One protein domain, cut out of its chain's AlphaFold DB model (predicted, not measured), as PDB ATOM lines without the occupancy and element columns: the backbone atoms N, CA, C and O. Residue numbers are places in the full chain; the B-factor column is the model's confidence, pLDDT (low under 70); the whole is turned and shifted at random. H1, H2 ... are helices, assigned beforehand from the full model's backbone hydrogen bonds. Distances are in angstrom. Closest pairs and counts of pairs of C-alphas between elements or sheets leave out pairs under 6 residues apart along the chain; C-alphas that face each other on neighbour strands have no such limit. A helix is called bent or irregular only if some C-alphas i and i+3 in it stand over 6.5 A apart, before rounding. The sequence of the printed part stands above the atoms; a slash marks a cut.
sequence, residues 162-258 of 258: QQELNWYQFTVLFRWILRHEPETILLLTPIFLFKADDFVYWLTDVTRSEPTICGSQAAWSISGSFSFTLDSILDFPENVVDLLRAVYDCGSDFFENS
ATOM      1  N   GLN A 162      81.802  39.871  70.584       90.12
ATOM      2  CA  GLN A 162      81.824  38.970  71.738       90.12
ATOM      3  C   GLN A 162      80.414  38.494  72.119       90.12
ATOM      4  O   GLN A 162      80.240  37.354  72.534       90.12
ATOM      5  N   GLN A 163      79.409  39.352  71.932       91.31
ATOM      6  CA  GLN A 163      78.017  39.021  72.203       91.31
ATOM      7  C   GLN A 163      77.512  37.885  71.302       91.31
ATOM      8  O   GLN A 163      76.913  36.929  71.790       91.31
ATOM      9  N   GLU A 164      77.810  37.950  70.001       94.25
ATOM     10  CA  GLU A 164      77.463  36.903  69.033       94.25
ATOM     11  C   GLU A 164      78.202  35.595  69.321       94.25
ATOM     12  O   GLU A 164      77.596  34.529  69.255       94.25
ATOM     13  N   LEU A 165      79.484  35.662  69.696       92.25
ATOM     14  CA  LEU A 165      80.263  34.481  70.080       92.25
ATOM     15  C   LEU A 165      79.718  33.819  71.350       92.25
ATOM     16  O   LEU A 165      79.656  32.594  71.426       92.25
ATOM     17  N   ASN A 166      79.292  34.615  72.325       89.31
ATOM     18  CA  ASN A 166      78.707  34.120  73.567       89.31
ATOM     19  C   ASN A 166      77.310  33.526  73.321       89.31
ATOM     20  O   ASN A 166      77.011  32.438  73.803       89.31
ATOM     21  N   TRP A 167      76.477  34.165  72.493       93.12
ATOM     22  CA  TRP A 167      75.218  33.570  72.032       93.12
ATOM     23  C   TRP A 167      75.454  32.270  71.246       93.12
ATOM     24  O   TRP A 167      74.753  31.281  71.454       93.12
ATOM     25  N   TYR A 168      76.488  32.212  70.404       94.06
ATOM     26  CA  TYR A 168      76.850  30.996  69.679       94.06
ATOM     27  C   TYR A 168      77.165  29.832  70.631       94.06
ATOM     28  O   TYR A 168      76.775  28.701  70.344       94.06
ATOM     29  N   GLN A 169      77.776  30.086  71.795       90.56
ATOM     30  CA  GLN A 169      77.993  29.041  72.805       90.56
ATOM     31  C   GLN A 169      76.683  28.414  73.294       90.56
ATOM     32  O   GLN A 169      76.629  27.203  73.490       90.56
ATOM     33  N   PHE A 170      75.595  29.180  73.424       90.81
ATOM     34  CA  PHE A 170      74.290  28.590  73.739       90.81
ATOM     35  C   PHE A 170      73.844  27.604  72.656       90.81
ATOM     36  O   PHE A 170      73.374  26.518  72.973       90.81
ATOM     37  N   THR A 171      74.046  27.928  71.380       93.50
ATOM     38  CA  THR A 171      73.688  26.996  70.302       93.50
ATOM     39  C   THR A 171      74.532  25.711  70.359       93.50
ATOM     40  O   THR A 171      74.027  24.624  70.090       93.50
ATOM     41  N   VAL A 172      75.798  25.806  70.793       93.06
ATOM     42  CA  VAL A 172      76.663  24.642  71.059       93.06
ATOM     43  C   VAL A 172      76.118  23.805  72.222       93.06
ATOM     44  O   VAL A 172      76.043  22.585  72.093       93.06
ATOM     45  N   LEU A 173      75.691  24.446  73.318       92.62
ATOM     46  CA  LEU A 173      75.043  23.793  74.463       92.62
ATOM     47  C   LEU A 173      73.752  23.086  74.043       92.62
ATOM     48  O   LEU A 173      73.600  21.904  74.323       92.62
ATOM     49  N   PHE A 174      72.853  23.777  73.341       94.50
ATOM     50  CA  PHE A 174      71.591  23.225  72.841       94.50
ATOM     51  C   PHE A 174      71.825  21.936  72.046       94.50
ATOM     52  O   PHE A 174      71.266  20.888  72.360       94.50
ATOM     53  N   ARG A 175      72.736  21.988  71.069       94.31
ATOM     54  CA  ARG A 175      73.134  20.825  70.272       94.31
ATOM     55  C   ARG A 175      73.763  19.711  71.100       94.31
ATOM     56  O   ARG A 175      73.613  18.540  70.764       94.31
ATOM     57  N   TRP A 176      74.533  20.062  72.128       93.31
ATOM     58  CA  TRP A 176      75.121  19.076  73.024       93.31
ATOM     59  C   TRP A 176      74.037  18.363  73.835       93.31
ATOM     60  O   TRP A 176      74.036  17.135  73.826       93.31
ATOM     61  N   ILE A 177      73.095  19.107  74.431       94.06
ATOM     62  CA  ILE A 177      71.959  18.562  75.191       94.06
ATOM     63  C   ILE A 177      71.148  17.611  74.311       94.06
ATOM     64  O   ILE A 177      70.880  16.480  74.699       94.06
ATOM     65  N   LEU A 178      70.842  18.040  73.087       93.62
ATOM     66  CA  LEU A 178      70.072  17.271  72.114       93.62
ATOM     67  C   LEU A 178      70.741  15.929  71.752       93.62
ATOM     68  O   LEU A 178      70.061  14.943  71.497       93.62
ATOM     69  N   ARG A 179      72.077  15.841  71.803       94.06
ATOM     70  CA  ARG A 179      72.825  14.588  71.573       94.06
ATOM     71  C   ARG A 179      73.091  13.756  72.834       94.06
ATOM     72  O   ARG A 179      73.516  12.612  72.698       94.06
ATOM     73  N   HIS A 180      72.888  14.321  74.021       92.44
ATOM     74  CA  HIS A 180      73.201  13.711  75.320       92.44
ATOM     75  C   HIS A 180      72.002  13.853  76.266       92.44
ATOM     76  O   HIS A 180      72.136  14.300  77.407       92.44
ATOM     77  N   GLU A 181      70.800  13.561  75.760       91.25
ATOM     78  CA  GLU A 181      69.547  13.751  76.495       91.25
ATOM     79  C   GLU A 181      69.553  13.016  77.854       91.25
ATOM     80  O   GLU A 181      69.339  13.687  78.869       91.25
ATOM     81  N   PRO A 182      69.848  11.698  77.939       90.88
ATOM     82  CA  PRO A 182      69.845  10.988  79.220       90.88
ATOM     83  C   PRO A 182      70.837  11.571  80.230       90.88
ATOM     84  O   PRO A 182      70.510  11.743  81.405       90.88
ATOM     85  N   GLU A 183      72.045  11.907  79.781       90.88
ATOM     86  CA  GLU A 183      73.079  12.511  80.617       90.88
ATOM     87  C   GLU A 183      72.661  13.902  81.095       90.88
ATOM     88  O   GLU A 183      72.849  14.236  82.264       90.88
ATOM     89  N   THR A 184      72.046  14.697  80.219       90.88
ATOM     90  CA  THR A 184      71.561  16.034  80.570       90.88
ATOM     91  C   THR A 184      70.466  15.950  81.628       90.88
ATOM     92  O   THR A 184      70.535  16.669  82.620       90.88
ATOM     93  N   ILE A 185      69.488  15.053  81.472       92.50
ATOM     94  CA  ILE A 185      68.412  14.868  82.461       92.50
ATOM     95  C   ILE A 185      69.002  14.514  83.829       92.50
ATOM     96  O   ILE A 185      68.631  15.120  84.838       92.50
ATOM     97  N   LEU A 186      69.961  13.585  83.877       91.06
ATOM     98  CA  LEU A 186      70.633  13.200  85.122       91.06
ATOM     99  C   LEU A 186      71.351  14.383  85.779       91.06
ATOM    100  O   LEU A 186      71.226  14.585  86.988       91.06
ATOM    101  N   LEU A 187      72.071  15.180  84.990       89.50
ATOM    102  CA  LEU A 187      72.817  16.338  85.479       89.50
ATOM    103  C   LEU A 187      71.906  17.489  85.928       89.50
ATOM    104  O   LEU A 187      72.248  18.221  86.855       89.50
ATOM    105  N   LEU A 188      70.733  17.632  85.311       90.94
ATOM    106  CA  LEU A 188      69.764  18.679  85.628       90.94
ATOM    107  C   LEU A 188      68.763  18.292  86.725       90.94
ATOM    108  O   LEU A 188      68.126  19.174  87.304       90.94
ATOM    109  N   THR A 189      68.658  17.008  87.074       92.38
ATOM    110  CA  THR A 189      67.767  16.516  88.141       92.38
ATOM    111  C   THR A 189      67.985  17.227  89.489       92.38
ATOM    112  O   THR A 189      67.001  17.592  90.126       92.38
ATOM    113  N   PRO A 190      69.215  17.518  89.959       90.38
ATOM    114  CA  PRO A 190      69.409  18.277  91.200       90.38
ATOM    115  C   PRO A 190      68.909  19.731  91.144       90.38
ATOM    116  O   PRO A 190      68.709  20.341  92.192       90.38
ATOM    117  N   ILE A 191      68.734  20.293  89.942       89.00
ATOM    118  CA  ILE A 191      68.368  21.698  89.714       89.00
ATOM    119  C   ILE A 191      66.859  21.832  89.496       89.00
ATOM    120  O   ILE A 191      66.224  22.663  90.143       89.00
ATOM    121  N   PHE A 192      66.292  21.008  88.610       89.19
ATOM    122  CA  PHE A 192      64.877  21.058  88.217       89.19
ATOM    123  C   PHE A 192      64.032  19.932  88.829       89.19
ATOM    124  O   PHE A 192      62.830  19.854  88.588       89.19
ATOM    125  N   LEU A 193      64.623  19.070  89.664       89.12
ATOM    126  CA  LEU A 193      63.939  17.974  90.356       89.12
ATOM    127  C   LEU A 193      63.159  17.091  89.367       89.12
ATOM    128  O   LEU A 193      63.716  16.613  88.382       89.12
ATOM    129  N   PHE A 194      61.864  16.890  89.617       87.00
ATOM    130  CA  PHE A 194      60.960  16.073  88.802       87.00
ATOM    131  C   PHE A 194      60.544  16.732  87.477       87.00
ATOM    132  O   PHE A 194      59.613  16.248  86.849       87.00
ATOM    133  N   LYS A 195      61.159  17.862  87.103       91.06
ATOM    134  CA  LYS A 195      60.897  18.603  85.860       91.06
ATOM    135  C   LYS A 195      62.069  18.596  84.887       91.06
ATOM    136  O   LYS A 195      62.001  19.248  83.850       91.06
ATOM    137  N   ALA A 196      63.159  17.900  85.214       91.88
ATOM    138  CA  ALA A 196      64.348  17.870  84.368       91.88
ATOM    139  C   ALA A 196      64.090  17.189  83.013       91.88
ATOM    140  O   ALA A 196      64.591  17.665  81.999       91.88
ATOM    141  N   ASP A 197      63.306  16.113  82.993       93.19
ATOM    142  CA  ASP A 197      62.876  15.422  81.778       93.19
ATOM    143  C   ASP A 197      61.929  16.286  80.944       93.19
ATOM    144  O   ASP A 197      62.254  16.561  79.792       93.19
ATOM    145  N   ASP A 198      60.844  16.800  81.533       92.88
ATOM    146  CA  ASP A 198      59.894  17.708  80.868       92.88
ATOM    147  C   ASP A 198      60.624  18.899  80.221       92.88
ATOM    148  O   ASP A 198      60.398  19.236  79.056       92.88
ATOM    149  N   PHE A 199      61.546  19.514  80.968       93.94
ATOM    150  CA  PHE A 199      62.329  20.650  80.504       93.94
ATOM    151  C   PHE A 199      63.262  20.286  79.351       93.94
ATOM    152  O   PHE A 199      63.275  20.992  78.345       93.94
ATOM    153  N   VAL A 200      64.049  19.212  79.476       94.06
ATOM    154  CA  VAL A 200      64.969  18.782  78.411       94.06
ATOM    155  C   VAL A 200      64.172  18.413  77.167       94.06
ATOM    156  O   VAL A 200      64.537  18.826  76.070       94.06
ATOM    157  N   TYR A 201      63.052  17.710  77.341       94.06
ATOM    158  CA  TYR A 201      62.193  17.283  76.250       94.06
ATOM    159  C   TYR A 201      61.606  18.465  75.495       94.06
ATOM    160  O   TYR A 201      61.710  18.513  74.272       94.06
ATOM    161  N   TRP A 202      61.070  19.448  76.216       94.94
ATOM    162  CA  TRP A 202      60.609  20.694  75.624       94.94
ATOM    163  C   TRP A 202      61.748  21.468  74.958       94.94
ATOM    164  O   TRP A 202      61.594  21.929  73.830       94.94
ATOM    165  N   LEU A 203      62.898  21.597  75.630       95.00
ATOM    166  CA  LEU A 203      64.025  22.387  75.148       95.00
ATOM    167  C   LEU A 203      64.525  21.885  73.794       95.00
ATOM    168  O   LEU A 203      64.807  22.702  72.923       95.00
ATOM    169  N   THR A 204      64.637  20.567  73.623       95.06
ATOM    170  CA  THR A 204      65.185  19.935  72.414       95.06
ATOM    171  C   THR A 204      64.126  19.479  71.416       95.06
ATOM    172  O   THR A 204      64.459  18.794  70.451       95.06
ATOM    173  N   ASP A 205      62.860  19.859  71.594       95.38
ATOM    174  CA  ASP A 205      61.812  19.568  70.617       95.38
ATOM    175  C   ASP A 205      61.989  20.423  69.353       95.38
ATOM    176  O   ASP A 205      61.553  21.575  69.266       95.38
ATOM    177  N   VAL A 206      62.615  19.833  68.332       96.94
ATOM    178  CA  VAL A 206      62.871  20.485  67.037       96.94
ATOM    179  C   VAL A 206      61.604  20.766  66.230       96.94
ATOM    180  O   VAL A 206      61.655  21.514  65.248       96.94
ATOM    181  N   THR A 207      60.466  20.207  66.655       96.81
ATOM    182  CA  THR A 207      59.149  20.434  66.052       96.81
ATOM    183  C   THR A 207      58.418  21.638  66.635       96.81
ATOM    184  O   THR A 207      57.341  22.003  66.155       96.81
ATOM    185  N   ARG A 208      59.037  22.324  67.603       95.50
ATOM    186  CA  ARG A 208      58.551  23.570  68.194       95.50
ATOM    187  C   ARG A 208      59.562  24.697  68.019       95.50
ATOM    188  O   ARG A 208      60.771  24.493  67.974       95.50
ATOM    189  N   SER A 209      59.053  25.917  67.889       96.38
ATOM    190  CA  SER A 209      59.889  27.111  67.678       96.38
ATOM    191  C   SER A 209      60.175  27.846  68.984       96.38
ATOM    192  O   SER A 209      61.250  28.411  69.177       96.38
ATOM    193  N   GLU A 210      59.227  27.779  69.912       95.00
ATOM    194  CA  GLU A 210      59.220  28.452  71.202       95.00
ATOM    195  C   GLU A 210      60.494  28.185  72.022       95.00
ATOM    196  O   GLU A 210      61.075  29.165  72.495       95.00
ATOM    197  N   PRO A 211      61.007  26.937  72.129       94.56
ATOM    198  CA  PRO A 211      62.206  26.665  72.920       94.56
ATOM    199  C   PRO A 211      63.437  27.418  72.417       94.56
ATOM    200  O   PRO A 211      64.178  28.014  73.198       94.56
ATOM    201  N   THR A 212      63.640  27.460  71.101       95.94
ATOM    202  CA  THR A 212      64.803  28.135  70.505       95.94
ATOM    203  C   THR A 212      64.660  29.654  70.473       95.94
ATOM    204  O   THR A 212      65.673  30.351  70.589       95.94
ATOM    205  N   ILE A 213      63.433  30.185  70.403       95.50
ATOM    206  CA  ILE A 213      63.158  31.619  70.591       95.50
ATOM    207  C   ILE A 213      63.516  32.022  72.025       95.50
ATOM    208  O   ILE A 213      64.339  32.921  72.214       95.50
ATOM    209  N   CYS A 214      62.949  31.335  73.023       93.25
ATOM    210  CA  CYS A 214      63.226  31.558  74.445       93.25
ATOM    211  C   CYS A 214      64.720  31.421  74.753       93.25
ATOM    212  O   CYS A 214      65.340  32.339  75.290       93.25
ATOM    213  N   GLY A 215      65.313  30.300  74.338       93.75
ATOM    214  CA  GLY A 215      66.728  29.992  74.490       93.75
ATOM    215  C   GLY A 215      67.636  31.080  73.934       93.75
ATOM    216  O   GLY A 215      68.512  31.594  74.631       93.75
ATOM    217  N   SER A 216      67.376  31.504  72.696       95.44
ATOM    218  CA  SER A 216      68.161  32.551  72.046       95.44
ATOM    219  C   SER A 216      68.007  33.904  72.735       95.44
ATOM    220  O   SER A 216      68.991  34.625  72.882       95.44
ATOM    221  N   GLN A 217      66.801  34.255  73.191       93.56
ATOM    222  CA  GLN A 217      66.559  35.502  73.918       93.56
ATOM    223  C   GLN A 217      67.253  35.519  75.285       93.56
ATOM    224  O   GLN A 217      67.889  36.522  75.627       93.56
ATOM    225  N   ALA A 218      67.167  34.422  76.040       91.12
ATOM    226  CA  ALA A 218      67.836  34.263  77.326       91.12
ATOM    227  C   ALA A 218      69.358  34.352  77.153       91.12
ATOM    228  O   ALA A 218      69.995  35.221  77.751       91.12
ATOM    229  N   ALA A 219      69.919  33.551  76.238       91.19
ATOM    230  CA  ALA A 219      71.339  33.566  75.904       91.19
ATOM    231  C   ALA A 219      71.812  34.956  75.475       91.19
ATOM    232  O   ALA A 219      72.824  35.445  75.970       91.19
ATOM    233  N   TRP A 220      71.058  35.647  74.616       91.88
ATOM    234  CA  TRP A 220      71.399  37.002  74.185       91.88
ATOM    235  C   TRP A 220      71.387  38.010  75.337       91.88
ATOM    236  O   TRP A 220      72.216  38.918  75.365       91.88
ATOM    237  N   SER A 221      70.490  37.851  76.308       87.06
ATOM    238  CA  SER A 221      70.370  38.770  77.447       87.06
ATOM    239  C   SER A 221      71.516  38.617  78.451       87.06
ATOM    240  O   SER A 221      71.945  39.612  79.032       87.06
ATOM    241  N   ILE A 222      72.066  37.408  78.600       79.06
ATOM    242  CA  ILE A 222      73.198  37.120  79.504       79.06
ATOM    243  C   ILE A 222      74.562  37.053  78.791       79.06
ATOM    244  O   ILE A 222      75.610  36.916  79.424       79.06
ATOM    245  N   SER A 223      74.570  37.167  77.461       70.31
ATOM    246  CA  SER A 223      75.760  37.031  76.604       70.31
ATOM    247  C   SER A 223      76.866  38.060  76.861       70.31
ATOM    248  O   SER A 223      77.946  37.918  76.307       70.31
ATOM    249  N   GLY A 224      76.675  39.064  77.723       66.19
ATOM    250  CA  GLY A 224      77.770  39.936  78.163       66.19
ATOM    251  C   GLY A 224      78.885  39.195  78.921       66.19
ATOM    252  O   GLY A 224      80.028  39.645  78.907       66.19
ATOM    253  N   SER A 225      78.574  38.049  79.540       65.06
ATOM    254  CA  SER A 225      79.501  37.269  80.382       65.06
ATOM    255  C   SER A 225      79.457  35.753  80.152       65.06
ATOM    256  O   SER A 225      80.204  35.014  80.792       65.06
ATOM    257  N   PHE A 226      78.585  35.265  79.266       70.69
ATOM    258  CA  PHE A 226      78.377  33.831  79.069       70.69
ATOM    259  C   PHE A 226      79.444  33.197  78.165       70.69
ATOM    260  O   PHE A 226      79.510  33.482  76.976       70.69
ATOM    261  N   SER A 227      80.263  32.307  78.721       71.31
ATOM    262  CA  SER A 227      81.215  31.480  77.979       71.31
ATOM    263  C   SER A 227      81.470  30.192  78.758       71.31
ATOM    264  O   SER A 227      81.567  30.225  79.985       71.31
ATOM    265  N   PHE A 228      81.575  29.064  78.064       75.19
ATOM    266  CA  PHE A 228      81.934  27.777  78.654       75.19
ATOM    267  C   PHE A 228      82.742  26.954  77.644       75.19
ATOM    268  O   PHE A 228      82.796  27.280  76.457       75.19
ATOM    269  N   THR A 229      83.370  25.879  78.114       72.94
ATOM    270  CA  THR A 229      83.955  24.849  77.246       72.94
ATOM    271  C   THR A 229      83.171  23.554  77.399       72.94
ATOM    272  O   THR A 229      82.725  23.231  78.501       72.94
ATOM    273  N   LEU A 230      83.019  22.785  76.318       71.88
ATOM    274  CA  LEU A 230      82.361  21.473  76.387       71.88
ATOM    275  C   LEU A 230      83.041  20.544  77.406       71.88
ATOM    276  O   LEU A 230      82.353  19.806  78.096       71.88
ATOM    277  N   ASP A 231      84.359  20.650  77.586       70.31
ATOM    278  CA  ASP A 231      85.092  19.879  78.601       70.31
ATOM    279  C   ASP A 231      84.629  20.181  80.037       70.31
ATOM    280  O   ASP A 231      84.693  19.313  80.902       70.31
ATOM    281  N   SER A 232      84.136  21.399  80.292       66.56
ATOM    282  CA  SER A 232      83.599  21.819  81.595       66.56
ATOM    283  C   SER A 232      82.104  21.540  81.769       66.56
ATOM    284  O   SER A 232      81.562  21.754  82.849       66.56
ATOM    285  N   ILE A 233      81.408  21.083  80.720       74.19
ATOM    286  CA  ILE A 233      79.940  21.001  80.723       74.19
ATOM    287  C   ILE A 233      79.402  19.940  81.682       74.19
ATOM    288  O   ILE A 233      78.294  20.081  82.187       74.19
ATOM    289  N   LEU A 234      80.213  18.919  81.975       73.81
ATOM    290  CA  LEU A 234      79.876  17.858  82.925       73.81
ATOM    291  C   LEU A 234      79.698  18.390  84.352       73.81
ATOM    292  O   LEU A 234      78.962  17.790  85.129       73.81
ATOM    293  N   ASP A 235      80.316  19.531  84.664       74.62
ATOM    294  CA  ASP A 235      80.193  20.191  85.962       74.62
ATOM    295  C   ASP A 235      79.073  21.245  85.989       74.62
ATOM    296  O   ASP A 235      78.870  21.859  87.034       74.62
ATOM    297  N   PHE A 236      78.366  21.472  84.865       75.94
ATOM    298  CA  PHE A 236      77.354  22.522  84.685       75.94
ATOM    299  C   PHE A 236      77.749  23.825  85.401       75.94
ATOM    300  O   PHE A 236      77.195  24.150  86.457       75.94
ATOM    301  N   PRO A 237      78.733  24.575  84.866       82.44
ATOM    302  CA  PRO A 237      79.218  25.773  85.534       82.44
ATOM    303  C   PRO A 237      78.062  26.747  85.792       82.44
ATOM    304  O   PRO A 237      77.075  26.767  85.056       82.44
ATOM    305  N   GLU A 238      78.178  27.555  86.848       82.69
ATOM    306  CA  GLU A 238      77.078  28.390  87.362       82.69
ATOM    307  C   GLU A 238      76.412  29.239  86.268       82.69
ATOM    308  O   GLU A 238      75.191  29.308  86.189       82.69
ATOM    309  N   ASN A 239      77.196  29.771  85.330       82.19
ATOM    310  CA  ASN A 239      76.683  30.536  84.196       82.19
ATOM    311  C   ASN A 239      75.833  29.714  83.200       82.19
ATOM    312  O   ASN A 239      74.934  30.270  82.571       82.19
ATOM    313  N   VAL A 240      76.096  28.414  83.038       86.81
ATOM    314  CA  VAL A 240      75.263  27.484  82.255       86.81
ATOM    315  C   VAL A 240      73.985  27.153  83.015       86.81
ATOM    316  O   VAL A 240      72.918  27.121  82.409       86.81
ATOM    317  N   VAL A 241      74.058  26.971  84.333       87.62
ATOM    318  CA  VAL A 241      72.860  26.760  85.161       87.62
ATOM    319  C   VAL A 241      71.950  27.985  85.129       87.62
ATOM    320  O   VAL A 241      70.745  27.838  84.939       87.62
ATOM    321  N   ASP A 242      72.505  29.188  85.255       87.94
ATOM    322  CA  ASP A 242      71.744  30.437  85.190       87.94
ATOM    323  C   ASP A 242      71.086  30.633  83.825       87.94
ATOM    324  O   ASP A 242      69.923  31.036  83.750       87.94
ATOM    325  N   LEU A 243      71.791  30.283  82.742       89.56
ATOM    326  CA  LEU A 243      71.196  30.244  81.412       89.56
ATOM    327  C   LEU A 243      70.015  29.277  81.370       89.56
ATOM    328  O   LEU A 243      68.927  29.666  80.964       89.56
ATOM    329  N   LEU A 244      70.210  28.029  81.795       91.44
ATOM    330  CA  LEU A 244      69.161  27.016  81.726       91.44
ATOM    331  C   LEU A 244      67.965  27.351  82.615       91.44
ATOM    332  O   LEU A 244      66.843  27.073  82.213       91.44
ATOM    333  N   ARG A 245      68.169  28.013  83.759       90.81
ATOM    334  CA  ARG A 245      67.078  28.571  84.570       90.81
ATOM    335  C   ARG A 245      66.331  29.676  83.834       90.81
ATOM    336  O   ARG A 245      65.114  29.626  83.769       90.81
ATOM    337  N   ALA A 246      67.036  30.619  83.211       90.81
ATOM    338  CA  ALA A 246      66.387  31.666  82.421       90.81
ATOM    339  C   ALA A 246      65.589  31.091  81.235       90.81
ATOM    340  O   ALA A 246      64.541  31.622  80.869       90.81
ATOM    341  N   VAL A 247      66.067  29.995  80.638       91.69
ATOM    342  CA  VAL A 247      65.346  29.270  79.585       91.69
ATOM    343  C   VAL A 247      64.145  28.508  80.148       91.69
ATOM    344  O   VAL A 247      63.072  28.572  79.554       91.69
ATOM    345  N   TYR A 248      64.299  27.850  81.301       90.69
ATOM    346  CA  TYR A 248      63.211  27.197  82.033       90.69
ATOM    347  C   TYR A 248      62.096  28.195  82.361       90.69
ATOM    348  O   TYR A 248      60.945  27.943  82.027       90.69
ATOM    349  N   ASP A 249      62.432  29.361  82.914       89.62
ATOM    350  CA  ASP A 249      61.466  30.396  83.303       89.62
ATOM    351  C   ASP A 249      60.715  30.989  82.099       89.62
ATOM    352  O   ASP A 249      59.570  31.414  82.224       89.62
ATOM    353  N   CYS A 250      61.338  31.021  80.915       87.88
ATOM    354  CA  CYS A 250      60.665  31.415  79.671       87.88
ATOM    355  C   CYS A 250      59.714  30.322  79.151       87.88
ATOM    356  O   CYS A 250      58.742  30.616  78.457       87.88
ATOM    357  N   GLY A 251      60.033  29.061  79.448       81.00
ATOM    358  CA  GLY A 251      59.374  27.877  78.913       81.00
ATOM    359  C   GLY A 251      58.320  27.240  79.811       81.00
ATOM    360  O   GLY A 251      57.510  26.472  79.303       81.00
ATOM    361  N   SER A 252      58.331  27.522  81.115       78.19
ATOM    362  CA  SER A 252      57.584  26.772  82.136       78.19
ATOM    363  C   SER A 252      56.093  26.671  81.829       78.19
ATOM    364  O   SER A 252      55.525  25.580  81.877       78.19
ATOM    365  N   ASP A 253      55.477  27.756  81.358       76.06
ATOM    366  CA  ASP A 253      54.064  27.775  80.963       76.06
ATOM    367  C   ASP A 253      53.719  26.764  79.845       76.06
ATOM    368  O   ASP A 253      52.562  26.342  79.731       76.06
ATOM    369  N   PHE A 254      54.698  26.358  79.024       72.50
ATOM    370  CA  PHE A 254      54.511  25.482  77.862       72.50
ATOM    371  C   PHE A 254      54.630  23.986  78.151       72.50
ATOM    372  O   PHE A 254      54.122  23.209  77.340       72.50
ATOM    373  N   PHE A 255      55.308  23.586  79.229       70.25
ATOM    374  CA  PHE A 255      55.501  22.172  79.589       70.25
ATOM    375  C   PHE A 255      54.969  21.818  80.985       70.25
ATOM    376  O   PHE A 255      54.832  20.646  81.321       70.25
ATOM    377  N   GLU A 256      54.607  22.805  81.810       67.31
ATOM    378  CA  GLU A 256      53.914  22.548  83.080       67.31
ATOM    379  C   GLU A 256      52.400  22.329  82.899       67.31
ATOM    380  O   GLU A 256      51.756  21.767  83.786       67.31
ATOM    381  N   ASN A 257      51.839  22.717  81.747       55.59
ATOM    382  CA  ASN A 257      50.410  22.603  81.419       55.59
ATOM    383  C   ASN A 257      50.081  21.550  80.339       55.59
ATOM    384  O   ASN A 257      48.926  21.465  79.914       55.59
ATOM    385  N   SER A 258      51.079  20.805  79.857       50.91
ATOM    386  CA  SER A 258      50.965  19.807  78.779       50.91
ATOM    387  C   SER A 258      50.758  18.389  79.291       50.91
ATOM    388  O   SER A 258      51.465  18.018  80.251       50.91
TER     389      SER A 258
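AT A GLANCE: This is residues 162 to 258 of the 258 residues of an uncharacterized protein of Fonsecaea monophora (UniProt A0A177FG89). Five helices make a compact, crossed cluster: H3 runs along one side and packs on both H1 and H5, while H2, folded into a V, lies on the side opposite H3 with its second arm across the last part of H5. The short H4 lies off to one side, near H1 and the first arm of H2. The printed part has 97 residues with five named helices, H1 to H5 in that order, and no named strand: the class is all helix. It is compact, with a radius of gyration of the C-alphas of 12.3 A and spans of 37 by 25 by 20 A.

IN THESE COORDINATES: Find C-alpha 162 at (81.824, 38.970, 71.738); from there H1 runs 26.0 A to residue 179. H2, residues 181 to 203, was assigned as one helix by its hydrogen bonds but is bent, C-alphas 191 and 194 being 9.3 A apart. Its arms are H2a, residues 181 to 191, and H2b, residues 194 to 203; both are irregular, with C-alphas 187 and 190 6.9 A apart and C-alphas 194 and 197 7.3 A apart. H3, residues 210 to 222, spans 18.4 A. H4, residues 230 to 235, is irregular, with C-alphas 231 and 234 7.1 A apart. H5, residues 238 to 255, runs 23.8 A to C-alpha 255 at (55.501, 22.172, 79.589); it is irregular, with C-alphas 250 and 253 7.6 A apart, and has a kink of 44 degrees near residue 249.

HOW THE PARTS SIT: Start at Trp 167 of H1: residues 163 to 170 alone touch H3, the closest C-alphas being those of Trp 167 and Ala 219, 5.5 A apart, at a steep tilt of 39 degrees, opposite ways. H2a and H2b touch, closest at the C-alphas of Thr 189 and Ala 196, 5.3 A. H3 touches H5 at Gly 215 and Val 247, closest C-alphas 5.3 A apart, at a shallow tilt of 34 degrees, only just short of steep. H2b touches H5, about perpendicular at 85 degrees, closest at the C-alphas of Asp 198 and Phe 255, 6.4 A. H4 is close to H1 but not clearly touching. In H3 every O i to N i+4 pair is within hydrogen-bond range; the counts are 13 of 14 in H1, 5 of 7 in H2a, 5 of 6 in H2b, 11 of 14 in H5, and 0 of 2 in H4, where 2 of 3 O i to N i+3 pairs are.

THE WHOLE: The C-alphas of Gln 162 and Ser 258, the chain's last residue, are the farthest apart, at 37.0 A. The printed part has no cut, and no link is long. Mean pLDDT of the printed part is 86.8; look for values under 70 at residues 224 to 225, 232 and 256 to 258.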